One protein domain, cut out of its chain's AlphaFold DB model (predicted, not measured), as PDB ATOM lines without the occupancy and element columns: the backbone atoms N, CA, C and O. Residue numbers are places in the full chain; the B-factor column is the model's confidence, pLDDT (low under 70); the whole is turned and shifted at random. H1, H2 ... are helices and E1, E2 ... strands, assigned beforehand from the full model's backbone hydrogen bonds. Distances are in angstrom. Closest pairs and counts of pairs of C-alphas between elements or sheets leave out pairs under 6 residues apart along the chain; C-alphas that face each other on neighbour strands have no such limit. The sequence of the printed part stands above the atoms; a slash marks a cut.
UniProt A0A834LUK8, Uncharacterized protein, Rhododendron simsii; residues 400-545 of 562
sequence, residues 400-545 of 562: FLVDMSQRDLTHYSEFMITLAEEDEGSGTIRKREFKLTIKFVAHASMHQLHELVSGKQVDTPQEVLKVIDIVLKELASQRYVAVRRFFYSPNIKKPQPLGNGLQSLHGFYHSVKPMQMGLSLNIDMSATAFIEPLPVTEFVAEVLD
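What this domain is: This is residues 400 to 545 of the 562 residues of an uncharacterized protein of Rhododendron simsii (UniProt A0A834LUK8). One long hairpin of two antiparallel strands, E7 and E8, forms a strongly twisted ribbon with short strands added at its edges, and H2 packs along it. H1 sits by one end of the ribbon and H3 by the other, while a long thin arm, residues 403 to 445, swings away and holds the hairpin E2 and E3, whose tip, residues 423 to 428, sticks out. The 146 printed residues hold, in order, E1 E2 E3 H1 H2 E4 E5 E6 E7 E8 H3, of mixed class; the sheet E1 E4 E5 E6 E7 E8 is branched, its neighbour pairs antiparallel. The whole is flat, 62 by 40 by 21 A, and only just loose, close to extended, with a radius of gyration of the C-alphas of 21.6 A.

Where its parts are: Find C-alpha 400 at (157.430, 139.807, 126.125), where E1, residues 400 to 402, begins. Next come E2, residues 417 to 421, and E3, residues 430 to 434, each 12.7 A long. H1 is residues 446 to 453, and H2, residues 462 to 477, runs 21.8 A from (157.554, 157.255, 116.254). Read on to E4, residues 481 to 483, E5, residues 486 to 488, and E6, residues 496 to 499. E7, residues 502 to 515, spans 38.8 A; E8, residues 518 to 531, spans 39.3 A and bends by 51 degrees at residue 527. H3, residues 536 to 544, ends at (184.688, 125.122, 92.316).

How they stand to each other: Start at E1, antiparallel to E8, with N 400 and O 521 at 2.9 A. On the other side of E8 look for E7, with N 509 and O 524 at 2.8 A; E6, E7 and E8 make a meander, each strand the antiparallel neighbour of the one before. E5 and E6 lie on one side of E7, with N 487 and O 508 at 2.9 A and N 498 and O 502 at 2.8 A. E4 and E5 form a hairpin, with N 481 and O 488 at 2.8 A. H2 is on this sheet at a height of 7.8 A, over E7 and only just over E5, with 3 C-alphas falling on it; it runs along the strands, at 26 degrees to E7 on the local plane. Its closest C-alphas to E7 are those of Asp 469 and Val 512, 6.2 A apart. H1 only grazes the sheet with residues 449 to 453, and H3 with residues 539 to 543. In the hairpin E2 and E3, N 432 and O 419 are 3.4 A apart. Every O i to N i+4 pair is within hydrogen-bond range in H1 and H3; in H2, 11 of 12 are.

The domain as a whole: Look for the two farthest C-alphas at Ser 426 and Lys 456, 63.5 A apart. The printed part has no cut; the links E1 to E2 and E3 to H1 are long. Its mean pLDDT is 73.1, and residues 402 to 445 and residue 475 are under 70.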
ATOM      1  N   PHE A 400     157.019 139.574 124.747       80.81
ATOM      2  CA  PHE A 400     157.430 139.807 126.125       80.81
ATOM      3  C   PHE A 400     157.063 141.236 126.508       80.81
ATOM      4  O   PHE A 400     157.189 142.139 125.676       80.81
ATOM      5  N   LEU A 401     156.543 141.450 127.716       73.94
ATOM      6  CA  LEU A 401     156.204 142.789 128.199       73.94
ATOM      7  C   LEU A 401     157.479 143.551 128.572       73.94
ATOM      8  O   LEU A 401     158.424 142.972 129.103       73.94
ATOM      9  N   VAL A 402     157.493 144.848 128.275       68.56
ATOM     10  CA  VAL A 402     158.591 145.757 128.612       68.56
ATOM     11  C   VAL A 402     158.061 146.789 129.593       68.56
ATOM     12  O   VAL A 402     157.150 147.546 129.249       68.56
ATOM     13  N   ASP A 403     158.638 146.824 130.791       66.12
ATOM     14  CA  ASP A 403     158.441 147.938 131.712       66.12
ATOM     15  C   ASP A 403     159.447 149.053 131.388       66.12
ATOM     16  O   ASP A 403     160.585 148.790 130.992       66.12
ATOM     17  N   MET A 404     159.005 150.304 131.488       58.81
ATOM     18  CA  MET A 404     159.738 151.477 131.013       58.81
ATOM     19  C   MET A 404     159.638 152.605 132.036       58.81
ATOM     20  O   MET A 404     158.546 152.963 132.478       58.81
ATOM     21  N   SER A 405     160.779 153.206 132.374       56.75
ATOM     22  CA  SER A 405     160.816 154.339 133.297       56.75
ATOM     23  C   SER A 405     160.123 155.572 132.706       56.75
ATOM     24  O   SER A 405     160.113 155.794 131.497       56.75
ATOM     25  N   GLN A 406     159.560 156.409 133.581       53.34
ATOM     26  CA  GLN A 406     158.775 157.590 133.193       53.34
ATOM     27  C   GLN A 406     159.626 158.793 132.727       53.34
ATOM     28  O   GLN A 406     159.081 159.875 132.521       53.34
ATOM     29  N   ARG A 407     160.958 158.657 132.619       51.88
ATOM     30  CA  ARG A 407     161.864 159.776 132.299       51.88
ATOM     31  C   ARG A 407     161.957 159.983 130.783       51.88
ATOM     32  O   ARG A 407     162.155 159.026 130.043       51.88
ATOM     33  N   ASP A 408     161.850 161.232 130.335       47.16
ATOM     34  CA  ASP A 408     161.968 161.589 128.916       47.16
ATOM     35  C   ASP A 408     163.368 161.300 128.348       47.16
ATOM     36  O   ASP A 408     164.380 161.403 129.044       47.16
ATOM     37  N   LEU A 409     163.428 160.975 127.052       55.78
ATOM     38  CA  LEU A 409     164.668 160.626 126.359       55.78
ATOM     39  C   LEU A 409     165.255 161.849 125.635       55.78
ATOM     40  O   LEU A 409     164.581 162.517 124.844       55.78
ATOM     41  N   THR A 410     166.535 162.130 125.871       50.28
ATOM     42  CA  THR A 410     167.298 163.203 125.216       50.28
ATOM     43  C   THR A 410     168.145 162.662 124.063       50.28
ATOM     44  O   THR A 410     168.967 161.764 124.235       50.28
ATOM     45  N   HIS A 411     167.951 163.213 122.862       46.62
ATOM     46  CA  HIS A 411     168.691 162.804 121.666       46.62
ATOM     47  C   HIS A 411     169.995 163.618 121.516       46.62
ATOM     48  O   HIS A 411     169.956 164.798 121.162       46.62
ATOM     49  N   TYR A 412     171.128 162.954 121.792       55.88
ATOM     50  CA  TYR A 412     172.506 163.483 121.775       55.88
ATOM     51  C   TYR A 412     173.417 162.805 120.715       55.88
ATOM     52  O   TYR A 412     173.001 162.645 119.569       55.88
ATOM     53  N   SER A 413     174.633 162.349 121.108       40.50
ATOM     54  CA  SER A 413     175.977 162.636 120.521       40.50
ATOM     55  C   SER A 413     176.637 163.869 121.207       40.50
ATOM     56  O   SER A 413     175.915 164.635 121.833       40.50
ATOM     57  N   GLU A 414     177.946 164.173 121.188       50.53
ATOM     58  CA  GLU A 414     179.085 163.842 120.299       50.53
ATOM     59  C   GLU A 414     180.441 163.985 120.998       50.53
ATOM     60  O   GLU A 414     180.569 164.689 121.997       50.53
ATOM     61  N   PHE A 415     181.471 163.416 120.364       43.09
ATOM     62  CA  PHE A 415     182.887 163.712 120.591       43.09
ATOM     63  C   PHE A 415     183.709 163.382 119.322       43.09
ATOM     64  O   PHE A 415     183.230 162.692 118.419       43.09
ATOM     65  N   MET A 416     184.950 163.877 119.235       37.41
ATOM     66  CA  MET A 416     185.906 163.494 118.179       37.41
ATOM     67  C   MET A 416     186.562 162.144 118.503       37.41
ATOM     68  O   MET A 416     186.871 161.881 119.664       37.41
ATOM     69  N   ILE A 417     186.830 161.319 117.484       46.34
ATOM     70  CA  ILE A 417     187.560 160.049 117.626       46.34
ATOM     71  C   ILE A 417     188.689 159.996 116.592       46.34
ATOM     72  O   ILE A 417     188.466 160.207 115.397       46.34
ATOM     73  N   THR A 418     189.896 159.672 117.055       43.69
ATOM     74  CA  THR A 418     191.070 159.430 116.208       43.69
ATOM     75  C   THR A 418     191.286 157.929 116.087       43.69
ATOM     76  O   THR A 418     191.669 157.283 117.059       43.69
ATOM     77  N   LEU A 419     191.053 157.369 114.899       46.50
ATOM     78  CA  LEU A 419     191.316 155.955 114.629       46.50
ATOM     79  C   LEU A 419     192.746 155.787 114.099       46.50
ATOM     80  O   LEU A 419     193.178 156.496 113.182       46.50
ATOM     81  N   ALA A 420     193.479 154.848 114.693       44.28
ATOM     82  CA  ALA A 420     194.783 154.400 114.226       44.28
ATOM     83  C   ALA A 420     194.630 152.990 113.644       44.28
ATOM     84  O   ALA A 420     194.299 152.057 114.371       44.28
ATOM     85  N   GLU A 421     194.851 152.852 112.339       48.62
ATOM     86  CA  GLU A 421     194.906 151.559 111.652       48.62
ATOM     87  C   GLU A 421     196.379 151.132 111.522       48.62
ATOM     88  O   GLU A 421     197.218 151.908 111.045       48.62
ATOM     89  N   GLU A 422     196.697 149.906 111.948       45.75
ATOM     90  CA  GLU A 422     197.978 149.253 111.664       45.75
ATOM     91  C   GLU A 422     197.860 148.458 110.352       45.75
ATOM     92  O   GLU A 422     197.140 147.469 110.267       45.75
ATOM     93  N   ASP A 423     198.556 148.915 109.307       45.31
ATOM     94  CA  ASP A 423     198.673 148.211 108.020       45.31
ATOM     95  C   ASP A 423     199.676 147.041 108.192       45.31
ATOM     96  O   ASP A 423     200.893 147.278 108.210       45.31
ATOM     97  N   GLU A 424     199.192 145.789 108.278       50.00
ATOM     98  CA  GLU A 424     199.972 144.548 108.543       50.00
ATOM     99  C   GLU A 424     201.099 144.223 107.524       50.00
ATOM    100  O   GLU A 424     201.750 143.185 107.613       50.00
ATOM    101  N   GLY A 425     201.373 145.100 106.552       54.72
ATOM    102  CA  GLY A 425     202.426 144.917 105.547       54.72
ATOM    103  C   GLY A 425     203.462 146.038 105.425       54.72
ATOM    104  O   GLY A 425     204.398 145.878 104.644       54.72
ATOM    105  N   SER A 426     203.322 147.176 106.125       51.06
ATOM    106  CA  SER A 426     204.138 148.375 105.819       51.06
ATOM    107  C   SER A 426     204.712 149.143 107.017       51.06
ATOM    108  O   SER A 426     205.500 150.065 106.800       51.06
ATOM    109  N   GLY A 427     204.333 148.835 108.262       50.16
ATOM    110  CA  GLY A 427     204.900 149.475 109.465       50.16
ATOM    111  C   GLY A 427     204.642 150.988 109.618       50.16
ATOM    112  O   GLY A 427     205.144 151.608 110.550       50.16
ATOM    113  N   THR A 428     203.860 151.603 108.725       47.16
ATOM    114  CA  THR A 428     203.483 153.022 108.779       47.16
ATOM    115  C   THR A 428     202.027 153.178 109.200       47.16
ATOM    116  O   THR A 428     201.124 153.020 108.377       47.16
ATOM    117  N   ILE A 429     201.805 153.546 110.463       49.66
ATOM    118  CA  ILE A 429     200.478 153.856 111.014       49.66
ATOM    119  C   ILE A 429     199.902 155.085 110.297       49.66
ATOM    120  O   ILE A 429     200.387 156.208 110.476       49.66
ATOM    121  N   ARG A 430     198.836 154.905 109.509       54.41
ATOM    122  CA  ARG A 430     198.096 156.020 108.899       54.41
ATOM    123  C   ARG A 430     196.988 156.481 109.841       54.41
ATOM    124  O   ARG A 430     195.877 155.964 109.807       54.41
ATOM    125  N   LYS A 431     197.270 157.498 110.655       49.34
ATOM    126  CA  LYS A 431     196.234 158.166 111.460       49.34
ATOM    127  C   LYS A 431     195.275 158.930 110.543       49.34
ATOM    128  O   LYS A 431     195.720 159.736 109.725       49.34
ATOM    129  N   ARG A 432     193.970 158.692 110.690       54.69
ATOM    130  CA  ARG A 432     192.910 159.477 110.039       54.69
ATOM    131  C   ARG A 432     192.082 160.173 111.110       54.69
ATOM    132  O   ARG A 432     191.454 159.525 111.942       54.69
ATOM    133  N   GLU A 433     192.090 161.499 111.079       46.03
ATOM    134  CA  GLU A 433     191.312 162.333 111.992       46.03
ATOM    135  C   GLU A 433     189.967 162.681 111.351       46.03
ATOM    136  O   GLU A 433     189.914 163.269 110.268       46.03
ATOM    137  N   PHE A 434     188.873 162.319 112.022       53.44
ATOM    138  CA  PHE A 434     187.519 162.618 111.569       53.44
ATOM    139  C   PHE A 434     186.870 163.635 112.505       53.44
ATOM    140  O   PHE A 434     186.556 163.346 113.659       53.44
ATOM    141  N   LYS A 435     186.635 164.842 111.983       47.50
ATOM    142  CA  LYS A 435     185.852 165.864 112.675       47.50
ATOM    143  C   LYS A 435     184.367 165.645 112.408       47.50
ATOM    144  O   LYS A 435     183.888 165.893 111.303       47.50
ATOM    145  N   LEU A 436     183.649 165.230 113.440       46.44
ATOM    146  CA  LEU A 436     182.190 165.265 113.474       46.44
ATOM    147  C   LEU A 436     181.735 166.673 113.946       46.44
ATOM    148  O   LEU A 436     182.551 167.472 114.421       46.44
ATOM    149  N   THR A 437     180.470 167.039 113.713       41.34
ATOM    150  CA  THR A 437     179.828 168.132 114.475       41.34
ATOM    151  C   THR A 437     178.345 167.835 114.694       41.34
ATOM    152  O   THR A 437     177.628 167.506 113.744       41.34
ATOM    153  N   ILE A 438     177.875 167.999 115.930       50.44
ATOM    154  CA  ILE A 438     176.555 167.543 116.365       50.44
ATOM    155  C   ILE A 438     175.774 168.597 117.130       50.44
ATOM    156  O   ILE A 438     176.294 169.618 117.580       50.44
ATOM    157  N   LYS A 439     174.460 168.372 117.190       48.62
ATOM    158  CA  LYS A 439     173.483 169.327 117.696       48.62
ATOM    159  C   LYS A 439     172.363 168.569 118.390       48.62
ATOM    160  O   LYS A 439     171.942 167.521 117.905       48.62
ATOM    161  N   PHE A 440     171.860 169.133 119.484       52.38
ATOM    162  CA  PHE A 440     170.578 168.725 120.043       52.38
ATOM    163  C   PHE A 440     169.496 168.825 118.957       52.38
ATOM    164  O   PHE A 440     169.398 169.849 118.276       52.38
ATOM    165  N   VAL A 441     168.711 167.758 118.787       60.62
ATOM    166  CA  VAL A 441     167.659 167.688 117.758       60.62
ATOM    167  C   VAL A 441     166.274 167.887 118.370       60.62
ATOM    168  O   VAL A 441     165.529 168.751 117.913       60.62
ATOM    169  N   ALA A 442     165.920 167.089 119.382       62.22
ATOM    170  CA  ALA A 442     164.614 167.116 120.039       62.22
ATOM    171  C   ALA A 442     164.629 166.368 121.387       62.22
ATOM    172  O   ALA A 442     165.482 165.510 121.628       62.22
ATOM    173  N   HIS A 443     163.629 166.651 122.230       63.66
ATOM    174  CA  HIS A 443     163.236 165.782 123.340       63.66
ATOM    175  C   HIS A 443     162.221 164.748 122.841       63.66
ATOM    176  O   HIS A 443     161.162 165.119 122.339       63.66
ATOM    177  N   ALA A 444     162.515 163.462 123.018       68.50
ATOM    178  CA  ALA A 444     161.582 162.384 122.716       68.50
ATOM    179  C   ALA A 444     160.766 162.070 123.983       68.50
ATOM    180  O   ALA A 444     161.224 161.341 124.865       68.50
ATOM    181  N   SER A 445     159.571 162.664 124.093       69.81
ATOM    182  CA  SER A 445     158.779 162.571 125.325       69.81
ATOM    183  C   SER A 445     158.108 161.209 125.508       69.81
ATOM    184  O   SER A 445     157.282 160.785 124.695       69.81
ATOM    185  N   MET A 446     158.399 160.560 126.635       72.06
ATOM    186  CA  MET A 446     157.803 159.285 127.041       72.06
ATOM    187  C   MET A 446     156.312 159.420 127.373       72.06
ATOM    188  O   MET A 446     155.577 158.434 127.290       72.06
ATOM    189  N   HIS A 447     155.832 160.629 127.686       79.19
ATOM    190  CA  HIS A 447     154.435 160.875 128.049       79.19
ATOM    191  C   HIS A 447     153.459 160.374 126.974       79.19
ATOM    192  O   HIS A 447     152.550 159.603 127.278       79.19
ATOM    193  N   GLN A 448     153.704 160.705 125.700       74.06
ATOM    194  CA  GLN A 448     152.873 160.240 124.582       74.06
ATOM    195  C   GLN A 448     152.884 158.711 124.433       74.06
ATOM    196  O   GLN A 448     151.887 158.127 124.012       74.06
ATOM    197  N   LEU A 449     153.978 158.032 124.797       77.62
ATOM    198  CA  LEU A 449     154.027 156.570 124.761       77.62
ATOM    199  C   LEU A 449     153.178 155.956 125.882       77.62
ATOM    200  O   LEU A 449     152.415 155.028 125.615       77.62
ATOM    201  N   HIS A 450     153.242 156.497 127.101       79.44
ATOM    202  CA  HIS A 450     152.378 156.062 128.202       79.44
ATOM    203  C   HIS A 450     150.896 156.360 127.927       79.44
ATOM    204  O   HIS A 450     150.035 155.530 128.228       79.44
ATOM    205  N   GLU A 451     150.571 157.497 127.307       80.50
ATOM    206  CA  GLU A 451     149.203 157.797 126.878       80.50
ATOM    207  C   GLU A 451     148.714 156.819 125.796       80.50
ATOM    208  O   GLU A 451     147.614 156.279 125.920       80.50
ATOM    209  N   LEU A 452     149.545 156.491 124.800       79.12
ATOM    210  CA  LEU A 452     149.202 155.501 123.773       79.12
ATOM    211  C   LEU A 452     148.965 154.105 124.373       79.12
ATOM    212  O   LEU A 452     147.990 153.437 124.029       79.12
ATOM    213  N   VAL A 453     149.851 153.667 125.271       78.31
ATOM    214  CA  VAL A 453     149.790 152.344 125.915       78.31
ATOM    215  C   VAL A 453     148.616 152.237 126.896       78.31
ATOM    216  O   VAL A 453     147.985 151.188 126.967       78.31
ATOM    217  N   SER A 454     148.244 153.325 127.577       77.81
ATOM    218  CA  SER A 454     147.021 153.393 128.400       77.81
ATOM    219  C   SER A 454     145.724 153.547 127.583       77.81
ATOM    220  O   SER A 454     144.643 153.689 128.155       77.81
ATOM    221  N   GLY A 455     145.800 153.496 126.248       74.00
ATOM    222  CA  GLY A 455     144.643 153.523 125.350       74.00
ATOM    223  C   GLY A 455     144.050 154.913 125.098       74.00
ATOM    224  O   GLY A 455     142.958 155.012 124.531       74.00
ATOM    225  N   LYS A 456     144.741 155.990 125.491       75.81
ATOM    226  CA  LYS A 456     144.315 157.367 125.206       75.81
ATOM    227  C   LYS A 456     144.502 157.725 123.725       75.81
ATOM    228  O   LYS A 456     145.209 157.069 122.961       75.81
ATOM    229  N   GLN A 457     143.830 158.796 123.310       72.75
ATOM    230  CA  GLN A 457     143.912 159.354 121.961       72.75
ATOM    231  C   GLN A 457     145.175 160.211 121.796       72.75
ATOM    232  O   GLN A 457     145.142 161.403 122.083       72.75
ATOM    233  N   VAL A 458     146.252 159.613 121.292       75.19
ATOM    234  CA  VAL A 458     147.487 160.316 120.908       75.19
ATOM    235  C   VAL A 458     148.020 159.794 119.575       75.19
ATOM    236  O   VAL A 458     147.784 158.639 119.209       75.19
ATOM    237  N   ASP A 459     148.749 160.642 118.850       75.31
ATOM    238  CA  ASP A 459     149.521 160.210 117.686       75.31
ATOM    239  C   ASP A 459     150.611 159.215 118.108       75.31
ATOM    240  O   ASP A 459     151.128 159.256 119.224       75.31
ATOM    241  N   THR A 460     150.974 158.284 117.222       74.81
ATOM    242  CA  THR A 460     151.984 157.269 117.559       74.81
ATOM    243  C   THR A 460     153.367 157.923 117.699       74.81
ATOM    244  O   THR A 460     153.859 158.455 116.699       74.81
ATOM    245  N   PRO A 461     154.048 157.838 118.862       78.50
ATOM    246  CA  PRO A 461     155.320 158.516 119.103       78.50
ATOM    247  C   PRO A 461     156.468 157.755 118.426       78.50
ATOM    248  O   PRO A 461     157.222 156.999 119.040       78.50
ATOM    249  N   GLN A 462     156.580 157.938 117.109       80.19
ATOM    250  CA  GLN A 462     157.554 157.255 116.254       80.19
ATOM    251  C   GLN A 462     159.003 157.524 116.675       80.19
ATOM    252  O   GLN A 462     159.860 156.679 116.447       80.19
ATOM    253  N   GLU A 463     159.295 158.686 117.257       74.94
ATOM    254  CA  GLU A 463     160.645 159.055 117.698       74.94
ATOM    255  C   GLU A 463     161.074 158.237 118.916       74.94
ATOM    256  O   GLU A 463     162.091 157.554 118.854       74.94
ATOM    257  N   VAL A 464     160.244 158.198 119.962       74.44
ATOM    258  CA  VAL A 464     160.472 157.379 121.163       74.44
ATOM    259  C   VAL A 464     160.628 155.902 120.795       74.44
ATOM    260  O   VAL A 464     161.602 155.263 121.185       74.44
ATOM    261  N   LEU A 465     159.715 155.365 119.976       78.25
ATOM    262  CA  LEU A 465     159.780 153.968 119.534       78.25
ATOM    263  C   LEU A 465     161.059 153.662 118.734       78.25
ATOM    264  O   LEU A 465     161.606 152.573 118.880       78.25
ATOM    265  N   LYS A 466     161.562 154.608 117.926       76.94
ATOM    266  CA  LYS A 466     162.850 154.460 117.225       76.94
ATOM    267  C   LYS A 466     164.031 154.490 118.186       76.94
ATOM    268  O   LYS A 466     164.924 153.672 118.016       76.94
ATOM    269  N   VAL A 467     164.053 155.395 119.169       73.00
ATOM    270  CA  VAL A 467     165.139 155.448 120.163       73.00
ATOM    271  C   VAL A 467     165.213 154.122 120.923       73.00
ATOM    272  O   VAL A 467     166.290 153.544 121.020       73.00
ATOM    273  N   ILE A 468     164.075 153.573 121.357       75.56
ATOM    274  CA  ILE A 468     164.029 152.267 122.034       75.56
ATOM    275  C   ILE A 468     164.516 151.129 121.104       75.56
ATOM    276  O   ILE A 468     165.326 150.307 121.527       75.56
ATOM    277  N   ASP A 469     164.086 151.093 119.833       75.38
ATOM    278  CA  ASP A 469     164.537 150.094 118.838       75.38
ATOM    279  C   ASP A 469     166.056 150.203 118.565       75.38
ATOM    280  O   ASP A 469     166.725 149.185 118.408       75.38
ATOM    281  N   ILE A 470     166.622 151.420 118.564       73.31
ATOM    282  CA  ILE A 470     168.065 151.680 118.407       73.31
ATOM    283  C   ILE A 470     168.855 151.188 119.623       73.31
ATOM    284  O   ILE A 470     169.825 150.453 119.452       73.31
ATOM    285  N   VAL A 471     168.454 151.556 120.841       73.44
ATOM    286  CA  VAL A 471     169.211 151.209 122.056       73.44
ATOM    287  C   VAL A 471     169.191 149.698 122.307       73.44
ATOM    288  O   VAL A 471     170.231 149.107 122.593       73.44
ATOM    289  N   LEU A 472     168.045 149.034 122.116       71.31
ATOM    290  CA  LEU A 472     167.966 147.569 122.187       71.31
ATOM    291  C   LEU A 472     168.814 146.884 121.109       71.31
ATOM    292  O   LEU A 472     169.376 145.814 121.350       71.31
ATOM    293  N   LYS A 473     168.909 147.483 119.919       74.56
ATOM    294  CA  LYS A 473     169.771 146.997 118.841       74.56
ATOM    295  C   LYS A 473     171.254 147.155 119.167       74.56
ATOM    296  O   LYS A 473     172.016 146.252 118.828       74.56
ATOM    297  N   GLU A 474     171.668 148.243 119.802       76.25
ATOM    298  CA  GLU A 474     173.075 148.491 120.136       76.25
ATOM    299  C   GLU A 474     173.628 147.390 121.059       76.25
ATOM    300  O   GLU A 474     174.595 146.709 120.718       76.25
ATOM    301  N   LEU A 475     172.903 147.090 122.143       68.06
ATOM    302  CA  LEU A 475     173.218 146.016 123.102       68.06
ATOM    303  C   LEU A 475     173.402 144.632 122.465       68.06
ATOM    304  O   LEU A 475     174.189 143.810 122.944       68.06
ATOM    305  N   ALA A 476     172.623 144.352 121.419       71.75
ATOM    306  CA  ALA A 476     172.690 143.106 120.672       71.75
ATOM    307  C   ALA A 476     173.801 143.144 119.604       71.75
ATOM    308  O   ALA A 476     174.455 142.132 119.370       71.75
ATOM    309  N   SER A 477     174.070 144.306 119.003       77.31
ATOM    310  CA  SER A 477     175.110 144.486 117.976       77.31
ATOM    311  C   SER A 477     176.528 144.352 118.542       77.31
ATOM    312  O   SER A 477     177.415 143.889 117.835       77.31
ATOM    313  N   GLN A 478     176.735 144.662 119.826       75.50
ATOM    314  CA  GLN A 478     178.008 144.431 120.527       75.50
ATOM    315  C   GLN A 478     178.362 142.941 120.704       75.50
ATOM    316  O   GLN A 478     179.524 142.608 120.918       75.50
ATOM    317  N   ARG A 479     177.371 142.035 120.666       74.44
ATOM    318  CA  ARG A 479     177.541 140.598 120.981       74.44
ATOM    319  C   ARG A 479     177.213 139.649 119.827       74.44
ATOM    320  O   ARG A 479     177.562 138.469 119.890       74.44
ATOM    321  N   TYR A 480     176.539 140.136 118.789       86.06
ATOM    322  CA  TYR A 480     176.009 139.329 117.694       86.06
ATOM    323  C   TYR A 480     176.189 140.030 116.346       86.06
ATOM    324  O   TYR A 480     176.138 141.255 116.248       86.06
ATOM    325  N   VAL A 481     176.298 139.248 115.272       86.69
ATOM    326  CA  VAL A 481     176.333 139.769 113.902       86.69
ATOM    327  C   VAL A 481     174.946 140.308 113.542       86.69
ATOM    328  O   VAL A 481     173.999 139.544 113.326       86.69
ATOM    329  N   ALA A 482     174.818 141.635 113.513       87.94
ATOM    330  CA  ALA A 482     173.549 142.334 113.342       87.94
ATOM    331  C   ALA A 482     173.181 142.548 111.861       87.94
ATOM    332  O   ALA A 482     173.757 143.382 111.162       87.94
ATOM    333  N   VAL A 483     172.134 141.870 111.394       85.31
ATOM    334  CA  VAL A 483     171.550 142.034 110.054       85.31
ATOM    335  C   VAL A 483     170.178 142.702 110.183       85.31
ATOM    336  O   VAL A 483     169.150 142.061 110.392       85.31
ATOM    337  N   ARG A 484     170.141 144.033 110.044       85.56
ATOM    338  CA  ARG A 484     168.948 144.894 110.231       85.56
ATOM    339  C   ARG A 484     168.343 144.821 111.645       85.56
ATOM    340  O   ARG A 484     168.645 145.711 112.437       85.56
ATOM    341  N   ARG A 485     167.496 143.817 111.903       83.50
ATOM    342  CA  ARG A 485     166.771 143.497 113.158       83.50
ATOM    343  C   ARG A 485     166.939 142.026 113.576       83.50
ATOM    344  O   ARG A 485     166.257 141.559 114.484       83.50
ATOM    345  N   PHE A 486     167.803 141.298 112.876       89.38
ATOM    346  CA  PHE A 486     168.160 139.919 113.162       89.38
ATOM    347  C   PHE A 486     169.594 139.871 113.689       89.38
ATOM    348  O   PHE A 486     170.443 140.625 113.211       89.38
ATOM    349  N   PHE A 487     169.861 138.995 114.650       89.75
ATOM    350  CA  PHE A 487     171.140 138.903 115.355       89.75
ATOM    351  C   PHE A 487     171.595 137.457 115.369       89.75
ATOM    352  O   PHE A 487     170.886 136.601 115.892       89.75
ATOM    353  N   TYR A 488     172.760 137.192 114.784       89.56
ATOM    354  CA  TYR A 488     173.280 135.845 114.571       89.56
ATOM    355  C   TYR A 488     174.606 135.641 115.297       89.56
ATOM    356  O   TYR A 488     175.398 136.573 115.435       89.56
ATOM    357  N   SER A 489     174.875 134.418 115.751       89.12
ATOM    358  CA  SER A 489     176.183 134.067 116.308       89.12
ATOM    359  C   SER A 489     176.430 132.558 116.275       89.12
ATOM    360  O   SER A 489     175.502 131.788 116.539       89.12
ATOM    361  N   PRO A 490     177.681 132.121 116.021       86.62
ATOM    362  CA  PRO A 490     178.066 130.712 116.112       86.62
ATOM    363  C   PRO A 490     177.917 130.137 117.533       86.62
ATOM    364  O   PRO A 490     177.847 128.922 117.697       86.62
ATOM    365  N   ASN A 491     177.815 130.994 118.557       85.50
ATOM    366  CA  ASN A 491     177.690 130.583 119.957       85.50
ATOM    367  C   ASN A 491     176.234 130.299 120.376       85.50
ATOM    368  O   ASN A 491     176.014 129.721 121.435       85.50
ATOM    369  N   ILE A 492     175.230 130.689 119.574       83.31
ATOM    370  CA  ILE A 492     173.805 130.440 119.883       83.31
ATOM    371  C   ILE A 492     173.460 128.961 119.668       83.31
ATOM    372  O   ILE A 492     172.793 128.336 120.491       83.31
ATOM    373  N   LYS A 493     173.916 128.402 118.545       87.12
ATOM    374  CA  LYS A 493     173.928 126.969 118.228       87.12
ATOM    375  C   LYS A 493     175.099 126.716 117.291       87.12
ATOM    376  O   LYS A 493     175.364 127.560 116.436       87.12
ATOM    377  N   LYS A 494     175.721 125.537 117.402       88.25
ATOM    378  CA  LYS A 494     176.793 125.100 116.498       88.25
ATOM    379  C   LYS A 494     176.368 125.328 115.033       88.25
ATOM    380  O   LYS A 494     175.317 124.797 114.654       88.25
ATOM    381  N   PRO A 495     177.145 126.082 114.232       90.38
ATOM    382  CA  PRO A 495     176.860 126.260 112.815       90.38
ATOM    383  C   PRO A 495     176.768 124.921 112.087       90.38
ATOM    384  O   PRO A 495     177.462 123.962 112.436       90.38
ATOM    385  N   GLN A 496     175.898 124.855 111.084       88.44
ATOM    386  CA  GLN A 496     175.767 123.680 110.223       88.44
ATOM    387  C   GLN A 496     176.279 124.024 108.823       88.44
ATOM    388  O   GLN A 496     175.776 124.998 108.256       88.44
ATOM    389  N   PRO A 497     177.236 123.273 108.254       88.00
ATOM    390  CA  PRO A 497     177.688 123.514 106.891       88.00
ATOM    391  C   PRO A 497     176.531 123.278 105.915       88.00
ATOM    392  O   PRO A 497     175.798 122.293 106.013       88.00
ATOM    393  N   LEU A 498     176.363 124.212 104.986       87.31
ATOM    394  CA  LEU A 498     175.428 124.146 103.861       87.31
ATOM    395  C   LEU A 498     176.140 123.736 102.558       87.31
ATOM    396  O   LEU A 498     175.467 123.425 101.577       87.31
ATOM    397  N   GLY A 499     177.479 123.708 102.567       82.38
ATOM    398  CA  GLY A 499     178.341 123.430 101.416       82.38
ATOM    399  C   GLY A 499     178.715 124.692 100.633       82.38
ATOM    400  O   GLY A 499     178.124 125.756 100.827       82.38
ATOM    401  N   ASN A 500     179.693 124.567  99.732       84.56
ATOM    402  CA  ASN A 500     180.216 125.654  98.891       84.56
ATOM    403  C   ASN A 500     180.696 126.874  99.708       84.56
ATOM    404  O   ASN A 500     180.389 128.018  99.363       84.56
ATOM    405  N   GLY A 501     181.380 126.641 100.832       81.38
ATOM    406  CA  GLY A 501     181.855 127.684 101.739       81.38
ATOM    407  C   GLY A 501     180.753 128.442 102.484       81.38
ATOM    408  O   GLY A 501     180.981 129.572 102.923       81.38
ATOM    409  N   LEU A 502     179.547 127.872 102.601       87.00
ATOM    410  CA  LEU A 502     178.426 128.446 103.348       87.00
ATOM    411  C   LEU A 502     178.078 127.616 104.586       87.00
ATOM    412  O   LEU A 502     178.016 126.390 104.545       87.00
ATOM    413  N   GLN A 503     177.704 128.312 105.657       90.75
ATOM    414  CA  GLN A 503     177.228 127.754 106.922       90.75
ATOM    415  C   GLN A 503     175.917 128.422 107.361       90.75
ATOM    416  O   GLN A 503     175.705 129.618 107.167       90.75
ATOM    417  N   SER A 504     175.026 127.666 107.997       92.81
ATOM    418  CA  SER A 504     173.819 128.183 108.642       92.81
ATOM    419  C   SER A 504     174.138 128.636 110.064       92.81
ATOM    420  O   SER A 504     174.432 127.801 110.924       92.81
ATOM    421  N   LEU A 505     174.012 129.939 110.339       92.44
ATOM    422  CA  LEU A 505     174.032 130.470 111.704       92.44
ATOM    423  C   LEU A 505     172.610 130.626 112.223       92.44
ATOM    424  O   LEU A 505     171.718 131.131 111.536       92.44
ATOM    425  N   HIS A 506     172.429 130.261 113.488       92.31
ATOM    426  CA  HIS A 506     171.223 130.579 114.233       92.31
ATOM    427  C   HIS A 506     171.302 131.967 114.863       92.31
ATOM    428  O   HIS A 506     172.373 132.506 115.148       92.31
ATOM    429  N   GLY A 507     170.125 132.537 115.070       91.12
ATOM    430  CA  GLY A 507     169.954 133.874 115.592       91.12
ATOM    431  C   GLY A 507     168.517 134.138 115.998       91.12
ATOM    432  O   GLY A 507     167.686 133.229 116.032       91.12
ATOM    433  N   PHE A 508     168.205 135.400 116.257       91.25
ATOM    434  CA  PHE A 508     166.856 135.840 116.590       91.25
ATOM    435  C   PHE A 508     166.511 137.160 115.901       91.25
ATOM    436  O   PHE A 508     167.365 138.024 115.708       91.25
ATOM    437  N   TYR A 509     165.247 137.302 115.523       90.62
ATOM    438  CA  TYR A 509     164.611 138.577 115.223       90.62
ATOM    439  C   TYR A 509     164.267 139.287 116.532       90.62
ATOM    440  O   TYR A 509     163.839 138.627 117.479       90.62
ATOM    441  N   HIS A 510     164.358 140.616 116.566       85.81
ATOM    442  CA  HIS A 510     163.691 141.409 117.597       85.81
ATOM    443  C   HIS A 510     162.898 142.592 117.016       85.81
ATOM    444  O   HIS A 510     163.184 143.084 115.923       85.81
ATOM    445  N   SER A 511     161.882 143.073 117.736       85.38
ATOM    446  CA  SER A 511     161.346 144.431 117.543       85.38
ATOM    447  C   SER A 511     160.440 144.857 118.685       85.38
ATOM    448  O   SER A 511     159.675 144.043 119.205       85.38
ATOM    449  N   VAL A 512     160.436 146.152 118.990       84.38
ATOM    450  CA  VAL A 512     159.488 146.734 119.945       84.38
ATOM    451  C   VAL A 512     158.168 147.117 119.268       84.38
ATOM    452  O   VAL A 512     158.134 147.602 118.132       84.38
ATOM    453  N   LYS A 513     157.056 146.870 119.969       83.50
ATOM    454  CA  LYS A 513     155.676 147.103 119.528       83.50
ATOM    455  C   LYS A 513     154.840 147.705 120.666       83.50
ATOM    456  O   LYS A 513     154.788 147.102 121.736       83.50
ATOM    457  N   PRO A 514     154.138 148.835 120.465       81.88
ATOM    458  CA  PRO A 514     153.080 149.248 121.382       81.88
ATOM    459  C   PRO A 514     151.873 148.309 121.230       81.88
ATOM    460  O   PRO A 514     151.444 148.028 120.110       81.88
ATOM    461  N   MET A 515     151.330 147.817 122.344       79.44
ATOM    462  CA  MET A 515     150.146 146.951 122.391       79.44
ATOM    463  C   MET A 515     149.176 147.439 123.476       79.44
ATOM    464  O   MET A 515     149.555 148.191 124.368       79.44
ATOM    465  N   GLN A 516     147.923 146.972 123.442       73.75
ATOM    466  CA  GLN A 516     146.893 147.348 124.432       73.75
ATOM    467  C   GLN A 516     147.222 146.919 125.874       73.75
ATOM    468  O   GLN A 516     146.626 147.431 126.813       73.75
ATOM    469  N   MET A 517     148.134 145.959 126.042       71.50
ATOM    470  CA  MET A 517     148.559 145.409 127.336       71.50
ATOM    471  C   MET A 517     149.902 145.967 127.833       71.50
ATOM    472  O   MET A 517     150.399 145.508 128.856       71.50
ATOM    473  N   GLY A 518     150.525 146.892 127.098       76.88
ATOM    474  CA  GLY A 518     151.879 147.359 127.391       76.88
ATOM    475  C   GLY A 518     152.726 147.589 126.143       76.88
ATOM    476  O   GLY A 518     152.343 147.252 125.018       76.88
ATOM    477  N   LEU A 519     153.928 148.118 126.351       79.00
ATOM    478  CA  LEU A 519     154.998 147.989 125.370       79.00
ATOM    479  C   LEU A 519     155.460 146.523 125.344       79.00
ATOM    480  O   LEU A 519     155.542 145.879 126.390       79.00
ATOM    481  N   SER A 520     155.751 145.980 124.163       83.50
ATOM    482  CA  SER A 520     156.195 144.595 124.023       83.50
ATOM    483  C   SER A 520     157.397 144.446 123.107       83.50
ATOM    484  O   SER A 520     157.440 145.016 122.017       83.50
ATOM    485  N   LEU A 521     158.349 143.627 123.544       86.50
ATOM    486  CA  LEU A 521     159.439 143.114 122.738       86.50
ATOM    487  C   LEU A 521     158.987 141.792 122.102       86.50
ATOM    488  O   LEU A 521     158.779 140.794 122.788       86.50
ATOM    489  N   ASN A 522     158.819 141.796 120.784       87.50
ATOM    490  CA  ASN A 522     158.653 140.583 119.990       87.50
ATOM    491  C   ASN A 522     160.046 140.002 119.716       87.50
ATOM    492  O   ASN A 522     160.905 140.732 119.214       87.50
ATOM    493  N   ILE A 523     160.253 138.724 120.040       87.56
ATOM    494  CA  ILE A 523     161.474 137.973 119.715       87.56
ATOM    495  C   ILE A 523     161.065 136.699 118.982       87.56
ATOM    496  O   ILE A 523     160.159 136.001 119.429       87.56
ATOM    497  N   ASP A 524     161.731 136.366 117.882       90.75
ATOM    498  CA  ASP A 524     161.500 135.105 117.166       90.75
ATOM    499  C   ASP A 524     162.819 134.444 116.768       90.75
ATOM    500  O   ASP A 524     163.801 135.130 116.487       90.75
ATOM    501  N   MET A 525     162.863 133.114 116.737       90.56
ATOM    502  CA  MET A 525     164.066 132.379 116.348       90.56
ATOM    503  C   MET A 525     164.241 132.403 114.830       90.56
ATOM    504  O   MET A 525     163.297 132.212 114.071       90.56
ATOM    505  N   SER A 526     165.477 132.578 114.369       92.38
ATOM    506  CA  SER A 526     165.803 132.573 112.943       92.38
ATOM    507  C   SER A 526     167.082 131.787 112.648       92.38
ATOM    508  O   SER A 526     167.867 131.448 113.540       92.38
ATOM    509  N   ALA A 527     167.279 131.478 111.372       92.62
ATOM    510  CA  ALA A 527     168.517 130.945 110.827       92.62
ATOM    511  C   ALA A 527     168.760 131.588 109.459       92.62
ATOM    512  O   ALA A 527     167.800 131.874 108.742       92.62
ATOM    513  N   THR A 528     170.016 131.832 109.103       92.25
ATOM    514  CA  THR A 528     170.390 132.302 107.763       92.25
ATOM    515  C   THR A 528     171.771 131.786 107.380       92.25
ATOM    516  O   THR A 528     172.594 131.482 108.245       92.25
ATOM    517  N   ALA A 529     172.023 131.705 106.075       92.06
ATOM    518  CA  ALA A 529     173.342 131.398 105.548       92.06
ATOM    519  C   ALA A 529     174.309 132.575 105.766       92.06
ATOM    520  O   ALA A 529     173.952 133.734 105.536       92.06
ATOM    521  N   PHE A 530     175.534 132.252 106.164       90.94
ATOM    522  CA  PHE A 530     176.722 133.100 106.131       90.94
ATOM    523  C   PHE A 530     177.847 132.353 105.415       90.94
ATOM    524  O   PHE A 530     177.790 131.134 105.257       90.94
ATOM    525  N   ILE A 531     178.888 133.083 105.028       87.25
ATOM    526  CA  ILE A 531     180.147 132.494 104.569       87.25
ATOM    527  C   ILE A 531     180.836 131.804 105.761       87.25
ATOM    528  O   ILE A 531     180.765 132.279 106.903       87.25
ATOM    529  N   GLU A 532     181.449 130.653 105.516       86.56
ATOM    530  CA  GLU A 532     182.241 129.913 106.498       86.56
ATOM    531  C   GLU A 532     183.633 130.557 106.662       86.56
ATOM    532  O   GLU A 532     184.197 131.014 105.666       86.56
ATOM    533  N   PRO A 533     184.203 130.661 107.883       84.25
ATOM    534  CA  PRO A 533     185.517 131.269 108.116       84.25
ATOM    535  C   PRO A 533     186.661 130.339 107.668       84.25
ATOM    536  O   PRO A 533     187.481 129.903 108.474       84.25
ATOM    537  N   LEU A 534     186.697 130.038 106.372       83.62
ATOM    538  CA  LEU A 534     187.704 129.218 105.706       83.62
ATOM    539  C   LEU A 534     188.773 130.105 105.041       83.62
ATOM    540  O   LEU A 534     188.474 131.227 104.617       83.62
ATOM    541  N   PRO A 535     190.015 129.612 104.875       85.50
ATOM    542  CA  PRO A 535     190.994 130.218 103.979       85.50
ATOM    543  C   PRO A 535     190.412 130.423 102.575       85.50
ATOM    544  O   PRO A 535     189.725 129.551 102.048       85.50
ATOM    545  N   VAL A 536     190.741 131.541 101.918       84.94
ATOM    546  CA  VAL A 536     190.224 131.862 100.567       84.94
ATOM    547  C   VAL A 536     190.534 130.751  99.553       84.94
ATOM    548  O   VAL A 536     189.742 130.506  98.649       84.94
ATOM    549  N   THR A 537     191.654 130.042  99.715       83.69
ATOM    550  CA  THR A 537     191.990 128.857  98.914       83.69
ATOM    551  C   THR A 537     190.984 127.724  99.111       83.69
ATOM    552  O   THR A 537     190.475 127.196  98.130       83.69
ATOM    553  N   GLU A 538     190.652 127.378 100.353       81.62
ATOM    554  CA  GLU A 538     189.699 126.307 100.672       81.62
ATOM    555  C   GLU A 538     188.279 126.693 100.240       81.62
ATOM    556  O   GLU A 538     187.610 125.912  99.571       81.62
ATOM    557  N   PHE A 539     187.872 127.946 100.471       83.81
ATOM    558  CA  PHE A 539     186.609 128.486  99.959       83.81
ATOM    559  C   PHE A 539     186.502 128.374  98.426       83.81
ATOM    560  O   PHE A 539     185.483 127.935  97.899       83.81
ATOM    561  N   VAL A 540     187.562 128.728  97.687       81.88
ATOM    562  CA  VAL A 540     187.600 128.584  96.220       81.88
ATOM    563  C   VAL A 540     187.596 127.112  95.795       81.88
ATOM    564  O   VAL A 540     186.966 126.786  94.788       81.88
ATOM    565  N   ALA A 541     188.249 126.221  96.544       80.62
ATOM    566  CA  ALA A 541     188.223 124.782  96.291       80.62
ATOM    567  C   ALA A 541     186.806 124.202  96.438       80.62
ATOM    568  O   ALA A 541     186.360 123.465  95.557       80.62
ATOM    569  N   GLU A 542     186.078 124.589  97.491       81.56
ATOM    570  CA  GLU A 542     184.687 124.179  97.715       81.56
ATOM    571  C   GLU A 542     183.723 124.764  96.677       81.56
ATOM    572  O   GLU A 542     182.898 124.041  96.131       81.56
ATOM    573  N   VAL A 543     183.830 126.059  96.358       82.81
ATOM    574  CA  VAL A 543     182.952 126.717  95.371       82.81
ATOM    575  C   VAL A 543     183.158 126.171  93.952       82.81
ATOM    576  O   VAL A 543     182.217 126.159  93.157       82.81
ATOM    577  N   LEU A 544     184.372 125.722  93.616       80.19
ATOM    578  CA  LEU A 544     184.688 125.122  92.316       80.19
ATOM    579  C   LEU A 544     184.549 123.588  92.281       80.19
ATOM    580  O   LEU A 544     184.710 123.026  91.197       80.19
ATOM    581  N   ASP A 545     184.288 122.935  93.422       78.88
ATOM    582  CA  ASP A 545     184.341 121.473  93.625       78.88
ATOM    583  C   ASP A 545     185.632 120.840  93.056       78.88
ATOM    584  O   ASP A 545     185.625 119.888  92.269       78.88
TER     585      ASP A 545